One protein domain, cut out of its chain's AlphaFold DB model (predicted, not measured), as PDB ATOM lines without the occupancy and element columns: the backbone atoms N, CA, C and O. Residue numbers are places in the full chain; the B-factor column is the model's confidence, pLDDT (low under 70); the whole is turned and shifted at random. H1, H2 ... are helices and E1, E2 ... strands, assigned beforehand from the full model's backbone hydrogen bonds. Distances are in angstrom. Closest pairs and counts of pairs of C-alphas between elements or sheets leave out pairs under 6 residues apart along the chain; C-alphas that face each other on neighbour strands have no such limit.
ATOM      1  N   TYR A   3    -108.591-138.980-112.159       88.00
ATOM      2  CA  TYR A   3    -109.849-139.140-111.444       88.00
ATOM      3  C   TYR A   3    -109.565-139.543-110.005       88.00
ATOM      4  O   TYR A   3    -108.510-140.092-109.711       88.00
ATOM      5  N   ARG A   4    -110.502-139.277-109.097       88.06
ATOM      6  CA  ARG A   4    -110.432-139.747-107.711       88.06
ATOM      7  C   ARG A   4    -111.698-140.498-107.321       88.06
ATOM      8  O   ARG A   4    -112.779-140.164-107.804       88.06
ATOM      9  N   THR A   5    -111.585-141.491-106.446       87.56
ATOM     10  CA  THR A   5    -112.756-142.209-105.918       87.56
ATOM     11  C   THR A   5    -113.589-141.323-104.983       87.56
ATOM     12  O   THR A   5    -113.045-140.547-104.194       87.56
ATOM     13  N   LYS A   6    -114.919-141.483-105.004       85.94
ATOM     14  CA  LYS A   6    -115.868-140.789-104.105       85.94
ATOM     15  C   LYS A   6    -115.957-141.441-102.714       85.94
ATOM     16  O   LYS A   6    -117.039-141.631-102.164       85.94
ATOM     17  N   THR A   7    -114.822-141.844-102.156       82.56
ATOM     18  CA  THR A   7    -114.715-142.530-100.857       82.56
ATOM     19  C   THR A   7    -114.054-141.634 -99.813       82.56
ATOM     20  O   THR A   7    -113.351-140.691-100.158       82.56
ATOM     21  N   GLU A   8    -114.226-141.945 -98.520       76.12
ATOM     22  CA  GLU A   8    -113.598-141.181 -97.420       76.12
ATOM     23  C   GLU A   8    -112.067-141.098 -97.542       76.12
ATOM     24  O   GLU A   8    -111.454-140.115 -97.132       76.12
ATOM     25  N   LYS A   9    -111.453-142.129 -98.132       81.56
ATOM     26  CA  LYS A   9    -110.056-142.124 -98.571       81.56
ATOM     27  C   LYS A   9    -110.050-142.116-100.100       81.56
ATOM     28  O   LYS A   9    -110.256-143.186-100.680       81.56
ATOM     29  N   PRO A  10    -109.923-140.945-100.747       80.81
ATOM     30  CA  PRO A  10    -109.927-140.861-102.198       80.81
ATOM     31  C   PRO A  10    -108.622-141.438-102.747       80.81
ATOM     32  O   PRO A  10    -107.538-141.030-102.335       80.81
ATOM     33  N   VAL A  11    -108.738-142.383-103.673       84.81
ATOM     34  CA  VAL A  11    -107.616-142.916-104.451       84.81
ATOM     35  C   VAL A  11    -107.615-142.205-105.792       84.81
ATOM     36  O   VAL A  11    -108.662-142.145-106.440       84.81
ATOM     37  N   VAL A  12    -106.473-141.635-106.174       87.25
ATOM     38  CA  VAL A  12    -106.294-140.988-107.475       87.25
ATOM     39  C   VAL A  12    -105.858-142.046-108.480       87.25
ATOM     40  O   VAL A  12    -105.039-142.900-108.169       87.25
ATOM     41  N   VAL A  13    -106.455-142.022-109.666       89.50
ATOM     42  CA  VAL A  13    -106.146-142.938-110.764       89.50
ATOM     43  C   VAL A  13    -106.134-142.171-112.077       89.50
ATOM     44  O   VAL A  13    -106.854-141.181-112.239       89.50
ATOM     45  N   ASP A  14    -105.359-142.647-113.039       90.19
ATOM     46  CA  ASP A  14    -105.429-142.161-114.410       90.19
ATOM     47  C   ASP A  14    -106.467-142.972-115.179       90.19
ATOM     48  O   ASP A  14    -106.481-144.198-115.116       90.19
ATOM     49  N   ALA A  15    -107.365-142.304-115.905       89.56
ATOM     50  CA  ALA A  15    -108.368-142.995-116.706       89.56
ATOM     51  C   ALA A  15    -108.535-142.387-118.101       89.56
ATOM     52  O   ALA A  15    -108.375-141.179-118.318       89.56
ATOM     53  N   PHE A  16    -108.875-143.256-119.049       88.38
ATOM     54  CA  PHE A  16    -109.073-142.944-120.457       88.38
ATOM     55  C   PHE A  16    -110.354-143.603-120.975       88.38
ATOM     56  O   PHE A  16    -110.513-144.818-120.870       88.38
ATOM     57  N   LEU A  17    -111.265-142.812-121.546       87.88
ATOM     58  CA  LEU A  17    -112.517-143.316-122.108       87.88
ATOM     59  C   LEU A  17    -112.278-143.933-123.491       87.88
ATOM     60  O   LEU A  17    -111.901-143.245-124.437       87.88
ATOM     61  N   TYR A  18    -112.568-145.224-123.627       84.94
ATOM     62  CA  TYR A  18    -112.518-145.928-124.899       84.94
ATOM     63  C   TYR A  18    -113.830-145.770-125.676       84.94
ATOM     64  O   TYR A  18    -114.848-146.388-125.363       84.94
ATOM     65  N   THR A  19    -113.792-144.973-126.743       80.62
ATOM     66  CA  THR A  19    -114.945-144.675-127.615       80.62
ATOM     67  C   THR A  19    -115.028-145.573-128.855       80.62
ATOM     68  O   THR A  19    -115.820-145.317-129.757       80.62
ATOM     69  N   GLY A  20    -114.225-146.641-128.920       71.50
ATOM     70  CA  GLY A  20    -114.180-147.558-130.067       71.50
ATOM     71  C   GLY A  20    -113.196-147.149-131.164       71.50
ATOM     72  O   GLY A  20    -112.893-147.948-132.046       71.50
ATOM     73  N   ASN A  21    -112.644-145.936-131.092       67.12
ATOM     74  CA  ASN A  21    -111.530-145.528-131.932       67.12
ATOM     75  C   ASN A  21    -110.340-145.181-131.044       67.12
ATOM     76  O   ASN A  21    -110.319-144.137-130.398       67.12
ATOM     77  N   LEU A  22    -109.369-146.091-130.986       65.50
ATOM     78  CA  LEU A  22    -108.102-145.830-130.326       65.50
ATOM     79  C   LEU A  22    -107.039-145.575-131.389       65.50
ATOM     80  O   LEU A  22    -106.525-146.498-132.031       65.50
ATOM     81  N   SER A  23    -106.730-144.299-131.575       57.84
ATOM     82  CA  SER A  23    -105.568-143.876-132.336       57.84
ATOM     83  C   SER A  23    -104.346-143.926-131.424       57.84
ATOM     84  O   SER A  23    -104.087-143.027-130.631       57.84
ATOM     85  N   VAL A  24    -103.597-145.023-131.514       54.31
ATOM     86  CA  VAL A  24    -102.289-145.163-130.864       54.31
ATOM     87  C   VAL A  24    -101.243-144.565-131.813       54.31
ATOM     88  O   VAL A  24    -100.479-145.290-132.450       54.31
ATOM     89  N   HIS A  25    -101.253-143.241-131.999       51.47
ATOM     90  CA  HIS A  25    -100.209-142.551-132.762       51.47
ATOM     91  C   HIS A  25     -98.968-142.416-131.878       51.47
ATOM     92  O   HIS A  25     -98.798-141.458-131.139       51.47
ATOM     93  N   VAL A  26     -98.080-143.408-131.936       44.69
ATOM     94  CA  VAL A  26     -96.839-143.415-131.137       44.69
ATOM     95  C   VAL A  26     -95.820-142.373-131.636       44.69
ATOM     96  O   VAL A  26     -94.805-142.147-130.984       44.69
ATOM     97  N   LEU A  27     -96.030-141.754-132.806       43.19
ATOM     98  CA  LEU A  27     -94.955-141.084-133.549       43.19
ATOM     99  C   LEU A  27     -95.392-139.885-134.415       43.19
ATOM    100  O   LEU A  27     -94.728-139.617-135.413       43.19
ATOM    101  N   ASP A  28     -96.442-139.140-134.068       41.69
ATOM    102  CA  ASP A  28     -96.717-137.860-134.742       41.69
ATOM    103  C   ASP A  28     -96.571-136.672-133.788       41.69
ATOM    104  O   ASP A  28     -96.870-136.746-132.598       41.69
ATOM    105  N   LYS A  29     -96.019-135.575-134.318       47.28
ATOM    106  CA  LYS A  29     -95.629-134.366-133.570       47.28
ATOM    107  C   LYS A  29     -96.810-133.547-133.032       47.28
ATOM    108  O   LYS A  29     -96.572-132.596-132.294       47.28
ATOM    109  N   ASP A  30     -98.036-133.921-133.380       47.19
ATOM    110  CA  ASP A  30     -99.279-133.246-133.008       47.19
ATOM    111  C   ASP A  30    -100.093-134.130-132.048       47.19
ATOM    112  O   ASP A  30    -101.176-134.590-132.387       47.19
ATOM    113  N   PHE A  31     -99.542-134.403-130.860       48.47
ATOM    114  CA  PHE A  31    -100.271-135.062-129.772       48.47
ATOM    115  C   PHE A  31    -101.346-134.115-129.222       48.47
ATOM    116  O   PHE A  31    -101.020-133.065-128.661       48.47
ATOM    117  N   ASP A  32    -102.615-134.493-129.341       54.31
ATOM    118  CA  ASP A  32    -103.740-133.839-128.676       54.31
ATOM    119  C   ASP A  32    -104.354-134.818-127.665       54.31
ATOM    120  O   ASP A  32    -104.962-135.817-128.038       54.31
ATOM    121  N   GLU A  33    -104.231-134.519-126.365       52.94
ATOM    122  CA  GLU A  33    -104.765-135.336-125.256       52.94
ATOM    123  C   GLU A  33    -106.283-135.608-125.383       52.94
ATOM    124  O   GLU A  33    -106.815-136.512-124.738       52.94
ATOM    125  N   LYS A  34    -107.008-134.838-126.211       52.81
ATOM    126  CA  LYS A  34    -108.436-135.059-126.489       52.81
ATOM    127  C   LYS A  34    -108.713-136.152-127.516       52.81
ATOM    128  O   LYS A  34    -109.827-136.675-127.529       52.81
ATOM    129  N   THR A  35    -107.762-136.459-128.390       52.62
ATOM    130  CA  THR A  35    -107.934-137.419-129.495       52.62
ATOM    131  C   THR A  35    -106.940-138.569-129.454       52.62
ATOM    132  O   THR A  35    -107.270-139.662-129.912       52.62
ATOM    133  N   ASP A  36    -105.761-138.349-128.882       64.38
ATOM    134  CA  ASP A  36    -104.691-139.329-128.807       64.38
ATOM    135  C   ASP A  36    -104.693-140.072-127.475       64.38
ATOM    136  O   ASP A  36    -105.021-139.545-126.409       64.38
ATOM    137  N   ALA A  37    -104.310-141.344-127.546       68.75
ATOM    138  CA  ALA A  37    -104.166-142.164-126.359       68.75
ATOM    139  C   ALA A  37    -103.010-141.636-125.482       68.75
ATOM    140  O   ALA A  37    -101.921-141.380-126.002       68.75
ATOM    141  N   PRO A  38    -103.192-141.516-124.155       76.94
ATOM    142  CA  PRO A  38    -102.142-141.049-123.260       76.94
ATOM    143  C   PRO A  38    -100.938-141.998-123.273       76.94
ATOM    144  O   PRO A  38    -101.063-143.192-123.551       76.94
ATOM    145  N   GLU A  39     -99.758-141.481-122.924       80.00
ATOM    146  CA  GLU A  39     -98.490-142.220-123.018       80.00
ATOM    147  C   GLU A  39     -98.535-143.586-122.312       80.00
ATOM    148  O   GLU A  39     -98.004-144.581-122.807       80.00
ATOM    149  N   TRP A  40     -99.207-143.666-121.165       84.44
ATOM    150  CA  TRP A  40     -99.322-144.913-120.417       84.44
ATOM    151  C   TRP A  40    -100.158-145.978-121.141       84.44
ATOM    152  O   TRP A  40     -99.831-147.160-121.042       84.44
ATOM    153  N   ILE A  41    -101.165-145.581-121.929       85.00
ATOM    154  CA  ILE A  41    -101.896-146.499-122.811       85.00
ATOM    155  C   ILE A  41    -100.944-147.018-123.883       85.00
ATOM    156  O   ILE A  41    -100.856-148.223-124.087       85.00
ATOM    157  N   VAL A  42    -100.157-146.146-124.519       81.75
ATOM    158  CA  VAL A  42     -99.159-146.562-125.519       81.75
ATOM    159  C   VAL A  42     -98.176-147.581-124.932       81.75
ATOM    160  O   VAL A  42     -97.894-148.610-125.546       81.75
ATOM    161  N   ARG A  43     -97.689-147.349-123.709       82.94
ATOM    162  CA  ARG A  43     -96.821-148.297-122.992       82.94
ATOM    163  C   ARG A  43     -97.532-149.618-122.689       82.94
ATOM    164  O   ARG A  43     -96.910-150.676-122.782       82.94
ATOM    165  N   ALA A  44     -98.822-149.581-122.366       85.44
ATOM    166  CA  ALA A  44     -99.634-150.782-122.195       85.44
ATOM    167  C   ALA A  44     -99.730-151.596-123.497       85.44
ATOM    168  O   ALA A  44     -99.624-152.818-123.450       85.44
ATOM    169  N   PHE A  45     -99.808-150.935-124.656       83.00
ATOM    170  CA  PHE A  45     -99.730-151.604-125.959       83.00
ATOM    171  C   PHE A  45     -98.358-152.214-126.237       83.00
ATOM    172  O   PHE A  45     -98.259-153.368-126.639       83.00
ATOM    173  N   ILE A  46     -97.282-151.462-125.991       80.56
ATOM    174  CA  ILE A  46     -95.908-151.939-126.220       80.56
ATOM    175  C   ILE A  46     -95.572-153.129-125.311       80.56
ATOM    176  O   ILE A  46     -94.881-154.054-125.730       80.56
ATOM    177  N   SER A  47     -96.058-153.111-124.069       83.38
ATOM    178  CA  SER A  47     -95.860-154.207-123.112       83.38
ATOM    179  C   SER A  47     -96.747-155.427-123.375       83.38
ATOM    180  O   SER A  47     -96.534-156.453-122.738       83.38
ATOM    181  N   GLY A  48     -97.718-155.330-124.288       82.94
ATOM    182  CA  GLY A  48     -98.674-156.396-124.591       82.94
ATOM    183  C   GLY A  48     -99.880-156.466-123.649       82.94
ATOM    184  O   GLY A  48    -100.793-157.236-123.918       82.94
ATOM    185  N   LYS A  49     -99.937-155.631-122.598       86.19
ATOM    186  CA  LYS A  49    -101.087-155.559-121.674       86.19
ATOM    187  C   LYS A  49    -102.385-155.164-122.378       86.19
ATOM    188  O   LYS A  49    -103.460-155.575-121.958       86.19
ATOM    189  N   LEU A  50    -102.294-154.338-123.417       86.19
ATOM    190  CA  LEU A  50    -103.407-154.004-124.300       86.19
ATOM    191  C   LEU A  50    -103.045-154.399-125.726       86.19
ATOM    192  O   LEU A  50    -101.928-154.158-126.177       86.19
ATOM    193  N   HIS A  51    -103.994-154.958-126.462       82.69
ATOM    194  CA  HIS A  51    -103.809-155.222-127.881       82.69
ATOM    195  C   HIS A  51    -105.126-155.078-128.638       82.69
ATOM    196  O   HIS A  51    -106.216-155.250-128.097       82.69
ATOM    197  N   CYS A  52    -105.014-154.717-129.913       79.44
ATOM    198  CA  CYS A  52    -106.158-154.589-130.803       79.44
ATOM    199  C   CYS A  52    -106.149-155.739-131.799       79.44
ATOM    200  O   CYS A  52    -105.139-155.973-132.462       79.44
ATOM    201  N   GLU A  53    -107.291-156.393-131.961       73.69
ATOM    202  CA  GLU A  53    -107.490-157.352-133.038       73.69
ATOM    203  C   GLU A  53    -108.115-156.634-134.234       73.69
ATOM    204  O   GLU A  53    -109.096-155.889-134.101       73.69
ATOM    205  N   HIS A  54    -107.521-156.834-135.408       64.12
ATOM    206  CA  HIS A  54    -108.100-156.390-136.665       64.12
ATOM    207  C   HIS A  54    -108.877-157.555-137.266       64.12
ATOM    208  O   HIS A  54    -108.286-158.575-137.611       64.12
ATOM    209  N   LEU A  55    -110.196-157.410-137.384       60.78
ATOM    210  CA  LEU A  55    -110.998-158.368-138.135       60.78
ATOM    211  C   LEU A  55    -110.642-158.230-139.623       60.78
ATOM    212  O   LEU A  55    -110.577-157.114-140.140       60.78
ATOM    213  N   GLU A  56    -110.400-159.359-140.300       57.62
ATOM    214  CA  GLU A  56    -109.954-159.423-141.708       57.62
ATOM    215  C   GLU A  56    -110.881-158.667-142.682       57.62
ATOM    216  O   GLU A  56    -110.453-158.252-143.757       57.62
ATOM    217  N   ASP A  57    -112.124-158.415-142.269       56.69
ATOM    218  CA  ASP A  57    -113.155-157.716-143.041       56.69
ATOM    219  C   ASP A  57    -113.027-156.177-143.011       56.69
ATOM    220  O   ASP A  57    -113.832-155.468-143.618       56.69
ATOM    221  N   GLY A  58    -112.032-155.626-142.306       53.31
ATOM    222  CA  GLY A  58    -111.780-154.181-142.239       53.31
ATOM    223  C   GLY A  58    -112.759-153.396-141.355       53.31
ATOM    224  O   GLY A  58    -112.695-152.166-141.307       53.31
ATOM    225  N   SER A  59    -113.645-154.082-140.632       55.91
ATOM    226  CA  SER A  59    -114.624-153.490-139.713       55.91
ATOM    227  C   SER A  59    -114.287-153.753-138.242       55.91
ATOM    228  O   SER A  59    -113.978-154.875-137.866       55.91
ATOM    229  N   GLU A  60    -114.411-152.690-137.439       55.09
ATOM    230  CA  GLU A  60    -114.344-152.614-135.967       55.09
ATOM    231  C   GLU A  60    -113.062-153.167-135.311       55.09
ATOM    232  O   GLU A  60    -112.882-154.367-135.120       55.09
ATOM    233  N   LYS A  61    -112.181-152.254-134.878       67.00
ATOM    234  CA  LYS A  61    -111.067-152.593-133.982       67.00
ATOM    235  C   LYS A  61    -111.640-153.007-132.627       67.00
ATOM    236  O   LYS A  61    -112.275-152.200-131.948       67.00
ATOM    237  N   ARG A  62    -111.404-154.253-132.226       78.06
ATOM    238  CA  ARG A  62    -111.726-154.727-130.876       78.06
ATOM    239  C   ARG A  62    -110.505-154.567-129.991       78.06
ATOM    240  O   ARG A  62    -109.408-154.946-130.391       78.06
ATOM    241  N   LEU A  63    -110.712-153.982-128.817       85.31
ATOM    242  CA  LEU A  63    -109.668-153.779-127.825       85.31
ATOM    243  C   LEU A  63    -109.729-154.906-126.802       85.31
ATOM    244  O   LEU A  63    -110.782-155.144-126.212       85.31
ATOM    245  N   TYR A  64    -108.599-155.554-126.570       87.50
ATOM    246  CA  TYR A  64    -108.447-156.603-125.577       87.50
ATOM    247  C   TYR A  64    -107.385-156.207-124.558       87.50
ATOM    248  O   TYR A  64    -106.442-155.469-124.856       87.50
ATOM    249  N   MET A  65    -107.571-156.703-123.343       89.94
ATOM    250  CA  MET A  65    -106.635-156.577-122.241       89.94
ATOM    251  C   MET A  65    -106.123-157.960-121.875       89.94
ATOM    252  O   MET A  65    -106.924-158.839-121.557       89.94
ATOM    253  N   ASP A  66    -104.807-158.126-121.911       88.06
ATOM    254  CA  ASP A  66    -104.145-159.348-121.469       88.06
ATOM    255  C   ASP A  66    -104.191-159.400-119.940       88.06
ATOM    256  O   ASP A  66    -103.772-158.465-119.245       88.06
ATOM    257  N   THR A  67    -104.744-160.486-119.413       85.06
ATOM    258  CA  THR A  67    -104.785-160.753-117.976       85.06
ATOM    259  C   THR A  67    -104.270-162.162-117.701       85.06
ATOM    260  O   THR A  67    -104.310-163.010-118.591       85.06
ATOM    261  N   PRO A  68    -103.824-162.477-116.469       82.12
ATOM    262  CA  PRO A  68    -103.368-163.827-116.126       82.12
ATOM    263  C   PRO A  68    -104.400-164.934-116.402       82.12
ATOM    264  O   PRO A  68    -104.018-166.089-116.584       82.12
ATOM    265  N   ASP A  69    -105.689-164.581-116.441       80.50
ATOM    266  CA  ASP A  69    -106.813-165.481-116.716       80.50
ATOM    267  C   ASP A  69    -107.189-165.555-118.213       80.50
ATOM    268  O   ASP A  69    -108.097-166.301-118.589       80.50
ATOM    269  N   GLY A  70    -106.487-164.809-119.072       84.75
ATOM    270  CA  GLY A  70    -106.703-164.716-120.516       84.75
ATOM    271  C   GLY A  70    -107.139-163.329-120.989       84.75
ATOM    272  O   GLY A  70    -107.271-162.384-120.206       84.75
ATOM    273  N   ASP A  71    -107.372-163.212-122.292       87.62
ATOM    274  CA  ASP A  71    -107.712-161.938-122.919       87.62
ATOM    275  C   ASP A  71    -109.152-161.527-122.612       87.62
ATOM    276  O   ASP A  71    -110.111-162.261-122.872       87.62
ATOM    277  N   ILE A  72    -109.314-160.310-122.096       89.44
ATOM    278  CA  ILE A  72    -110.623-159.734-121.805       89.44
ATOM    279  C   ILE A  72    -110.951-158.667-122.843       89.44
ATOM    280  O   ILE A  72    -110.238-157.675-122.982       89.44
ATOM    281  N   LEU A  73    -112.072-158.844-123.545       89.44
ATOM    282  CA  LEU A  73    -112.609-157.843-124.461       89.44
ATOM    283  C   LEU A  73    -113.079-156.607-123.682       89.44
ATOM    284  O   LEU A  73    -113.965-156.706-122.831       89.44
ATOM    285  N   ILE A  74    -112.541-155.440-124.030       88.88
ATOM    286  CA  ILE A  74    -112.977-154.149-123.499       88.88
ATOM    287  C   ILE A  74    -114.106-153.616-124.393       88.88
ATOM    288  O   ILE A  74    -113.872-153.303-125.568       88.88
ATOM    289  N   PRO A  75    -115.341-153.487-123.873       87.19
ATOM    290  CA  PRO A  75    -116.436-152.937-124.651       87.19
ATOM    291  C   PRO A  75    -116.242-151.435-124.876       87.19
ATOM    292  O   PRO A  75    -115.694-150.725-124.030       87.19
ATOM    293  N   VAL A  76    -116.746-150.946-126.011       86.25
ATOM    294  CA  VAL A  76    -116.887-149.506-126.268       86.25
ATOM    295  C   VAL A  76    -117.683-148.865-125.129       86.25
ATOM    296  O   VAL A  76    -118.575-149.507-124.572       86.25
ATOM    297  N   ASP A  77    -117.363-147.614-124.799       88.12
ATOM    298  CA  ASP A  77    -117.947-146.875-123.674       88.12
ATOM    299  C   ASP A  77    -117.493-147.418-122.303       88.12
ATOM    300  O   ASP A  77    -118.252-147.537-121.334       88.12
ATOM    301  N   SER A  78    -116.212-147.785-122.236       89.88
ATOM    302  CA  SER A  78    -115.531-148.183-121.001       89.88
ATOM    303  C   SER A  78    -114.324-147.301-120.742       89.88
ATOM    304  O   SER A  78    -113.595-146.940-121.662       89.88
ATOM    305  N   TYR A  79    -114.082-146.993-119.476       90.81
ATOM    306  CA  TYR A  79    -112.845-146.380-119.029       90.81
ATOM    307  C   TYR A  79    -111.786-147.455-118.840       90.81
ATOM    308  O   TYR A  79    -112.011-148.449-118.152       90.81
ATOM    309  N   ILE A  80    -110.623-147.235-119.436       90.81
ATOM    310  CA  ILE A  80    -109.384-147.929-119.107       90.81
ATOM    311  C   ILE A  80    -108.743-147.127-117.984       90.81
ATOM    312  O   ILE A  80    -108.602-145.911-118.106       90.81
ATOM    313  N   ILE A  81    -108.389-147.790-116.893       91.81
ATOM    314  CA  ILE A  81    -107.930-147.170-115.656       91.81
ATOM    315  C   ILE A  81    -106.553-147.726-115.332       91.81
ATOM    316  O   ILE A  81    -106.350-148.939-115.372       91.81
ATOM    317  N   GLN A  82    -105.628-146.835-115.004       91.12
ATOM    318  CA  GLN A  82    -104.319-147.149-114.468       91.12
ATOM    319  C   GLN A  82    -104.242-146.680-113.013       91.12
ATOM    320  O   GLN A  82    -104.478-145.508-112.712       91.12
ATOM    321  N   SER A  83    -103.916-147.604-112.114       86.56
ATOM    322  CA  SER A  83    -103.595-147.290-110.720       86.56
ATOM    323  C   SER A  83    -102.155-146.785-110.579       86.56
ATOM    324  O   SER A  83    -101.319-147.017-111.455       86.56
ATOM    325  N   ASP A  84    -101.847-146.139-109.451       81.62
ATOM    326  CA  ASP A  84    -100.500-145.625-109.140       81.62
ATOM    327  C   ASP A  84     -99.413-146.718-109.180       81.62
ATOM    328  O   ASP A  84     -98.267-146.454-109.542       81.62
ATOM    329  N   ASP A  85     -99.784-147.966-108.879       81.75
ATOM    330  CA  ASP A  85     -98.894-149.134-108.940       81.75
ATOM    331  C   ASP A  85     -98.639-149.633-110.382       81.75
ATOM    332  O   ASP A  85     -97.872-150.571-110.609       81.75
ATOM    333  N   GLY A  86     -99.273-149.016-111.387       81.62
ATOM    334  CA  GLY A  86     -99.134-149.366-112.802       81.62
ATOM    335  C   GLY A  86     -99.960-150.582-113.239       81.62
ATOM    336  O   GLY A  86     -99.753-151.107-114.346       81.62
ATOM    337  N   GLU A  87    -100.889-151.043-112.398       86.81
ATOM    338  CA  GLU A  87    -101.903-152.014-112.802       86.81
ATOM    339  C   GLU A  87    -102.937-151.339-113.700       86.81
ATOM    340  O   GLU A  87    -103.248-150.159-113.544       86.81
ATOM    341  N   ILE A  88    -103.437-152.090-114.678       89.38
ATOM    342  CA  ILE A  88    -104.404-151.595-115.653       89.38
ATOM    343  C   ILE A  88    -105.631-152.484-115.572       89.38
ATOM    344  O   ILE A  88    -105.517-153.707-115.564       89.38
ATOM    345  N   PHE A  89    -106.796-151.860-115.513       90.12
ATOM    346  CA  PHE A  89    -108.086-152.530-115.555       90.12
ATOM    347  C   PHE A  89    -109.078-151.677-116.339       90.12
ATOM    348  O   PHE A  89    -108.791-150.536-116.696       90.12
ATOM    349  N   TYR A  90    -110.256-152.221-116.629       92.50
ATOM    350  CA  TYR A  90    -111.320-151.462-117.274       92.50
ATOM    351  C   TYR A  90    -112.583-151.461-116.423       92.50
ATOM    352  O   TYR A  90    -112.850-152.386-115.654       92.50
ATOM    353  N   LEU A  91    -113.379-150.412-116.589       91.75
ATOM    354  CA  LEU A  91    -114.687-150.278-115.976       91.75
ATOM    355  C   LEU A  91    -115.640-149.604-116.958       91.75
ATOM    356  O   LEU A  91    -115.289-148.624-117.607       91.75
ATOM    357  N   LYS A  92    -116.867-150.111-117.070       90.56
ATOM    358  CA  LYS A  92    -117.880-149.505-117.942       90.56
ATOM    359  C   LYS A  92    -118.219-148.085-117.474       90.56
ATOM    360  O   LYS A  92    -118.362-147.881-116.267       90.56
ATOM    361  N   ALA A  93    -118.412-147.145-118.404       89.88
ATOM    362  CA  ALA A  93    -118.625-145.724-118.103       89.88
ATOM    363  C   ALA A  93    -119.703-145.483-117.038       89.88
ATOM    364  O   ALA A  93    -119.452-144.800-116.051       89.88
ATOM    365  N   MET A  94    -120.838-146.181-117.143       88.50
ATOM    366  CA  MET A  94    -121.930-146.071-116.167       88.50
ATOM    367  C   MET A  94    -121.521-146.366-114.711       88.50
ATOM    368  O   MET A  94    -122.039-145.741-113.798       88.50
ATOM    369  N   TYR A  95    -120.594-147.304-114.476       89.62
ATOM    370  CA  TYR A  95    -120.095-147.607-113.128       89.62
ATOM    371  C   TYR A  95    -118.935-146.696-112.725       89.62
ATOM    372  O   TYR A  95    -118.730-146.428-111.538       89.62
ATOM    373  N   PHE A  96    -118.161-146.244-113.711       90.31
ATOM    374  CA  PHE A  96    -117.056-145.329-113.498       90.31
ATOM    375  C   PHE A  96    -117.553-143.977-112.995       90.31
ATOM    376  O   PHE A  96    -117.096-143.528-111.949       90.31
ATOM    377  N   ASP A  97    -118.550-143.395-113.655       87.88
ATOM    378  CA  ASP A  97    -119.107-142.088-113.295       87.88
ATOM    379  C   ASP A  97    -119.784-142.088-111.918       87.88
ATOM    380  O   ASP A  97    -119.807-141.066-111.227       87.88
ATOM    381  N   ASP A  98    -120.296-143.239-111.473       89.44
ATOM    382  CA  ASP A  98    -120.829-143.411-110.121       89.44
ATOM    383  C   ASP A  98    -119.709-143.448-109.073       89.44
ATOM    384  O   ASP A  98    -119.837-142.829-108.013       89.44
ATOM    385  N   THR A  99    -118.588-144.104-109.383       87.88
ATOM    386  CA  THR A  99    -117.500-144.395-108.431       87.88
ATOM    387  C   THR A  99    -116.442-143.292-108.358       87.88
ATOM    388  O   THR A  99    -115.877-143.034-107.290       87.88
ATOM    389  N   TYR A 100    -116.173-142.638-109.482       90.00
ATOM    390  CA  TYR A 100    -115.087-141.688-109.662       90.00
ATOM    391  C   TYR A 100    -115.621-140.299-109.990       90.00
ATOM    392  O   TYR A 100    -116.712-140.119-110.526       90.00
ATOM    393  N   GLU A 101    -114.835-139.290-109.647       89.62
ATOM    394  CA  GLU A 101    -115.042-137.912-110.071       89.62
ATOM    395  C   GLU A 101    -113.728-137.331-110.606       89.62
ATOM    396  O   GLU A 101    -112.654-137.800-110.211       89.62
ATOM    397  N   PRO A 102    -113.772-136.332-111.506       86.12
ATOM    398  CA  PRO A 102    -112.568-135.673-111.993       86.12
ATOM    399  C   PRO A 102    -111.742-135.163-110.814       86.12
ATOM    400  O   PRO A 102    -112.258-134.450-109.946       86.12
ATOM    401  N   ALA A 103    -110.461-135.533-110.767       81.69
ATOM    402  CA  ALA A 103    -109.582-134.987-109.750       81.69
ATOM    403  C   ALA A 103    -109.472-133.470-109.991       81.69
ATOM    404  O   ALA A 103    -109.323-133.050-111.144       81.69
TER     405      ALA A 103
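AT A GLANCE: This is residues 3 to 103 of the 159 residues of an uncharacterized protein of Lachnospiraceae bacterium (UniProt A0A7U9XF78). What shape do these atoms make? A curled five-stranded sheet, like part of a barrel, stands partly face to face with a smaller three-stranded sheet as a loose sandwich. H2 packs on the curled sheet, H1 grazes both sheets, and residues 27 to 32 of a long loop stick out. How is it composed? The 101 printed residues have two named helices and eight named strands, in the order E1 E2 H1 E3 E4 E5 E6 E7 H2 E8, class mixed; the sheets, E7 E6 E2 E1 E8 and E3 E4 E5, are antiparallel. The whole is compact, with a radius of gyration of the C-alphas of 14.1 A and spans of 48 by 36 by 24 A.

IN THESE COORDINATES: Where is the large sheet? E7 is residues 88 to 92, 13.8 A long; E6 78 to 82, 13.0 A; E2 12 to 18, 19.2 A; E1 3 to 5, from C-alpha 3 at (-109.849, -139.140, -111.444); and E8 100 to 102, with C-alpha 102 at (-112.568, -135.673, -111.993). Where are the other elements? E3 is residues 50 to 53, E4 62 to 67, 15.8 A long, and E5 70 to 74, 12.6 A; H1 is residues 39 to 46, 10.6 A, and H2 93 to 99, 9.8 A.

HOW THE PARTS SIT: How is the large sheet joined? It is strongly twisted, and E2 pairs staggered, with E1 over residues 12 to 13 and with E6 over 14 to 18. N 13 and O 3 are 2.8 A apart, N 16 and O 80 2.8 A, N 81 and O 89 2.8 A, and N 4 and O 101 2.8 A, each within hydrogen-bond range. What faces it? E3 E4 E5 is a meander, each strand the antiparallel neighbour of the one before, with N 51 and O 64 3.0 A apart and N 65 and O 72 2.9 A; its strands stand at 30 degrees to those of the large sheet, and the closest C-alphas of E5 and E7, Ile 74 and Tyr 90, are 7.0 A apart. Where are the helices? H2 is on the large sheet, its closest C-alpha pair with E6 being Ala 93 and Ser 78, 4.9 A; H1 is apart from H2. In H1 every O i to N i+4 pair is within hydrogen-bond range, in H2 2 of 3.

THE WHOLE: How far does it reach? The two C-alphas farthest apart, of Glu 8 and Asp 57, are 48.5 A apart, and the printed part has no cut. Which link is long, and where is confidence low? The link E2 to H1 is long, with 20 residues; pLDDT is under 70 at residues 21 to 37 and 54 to 61.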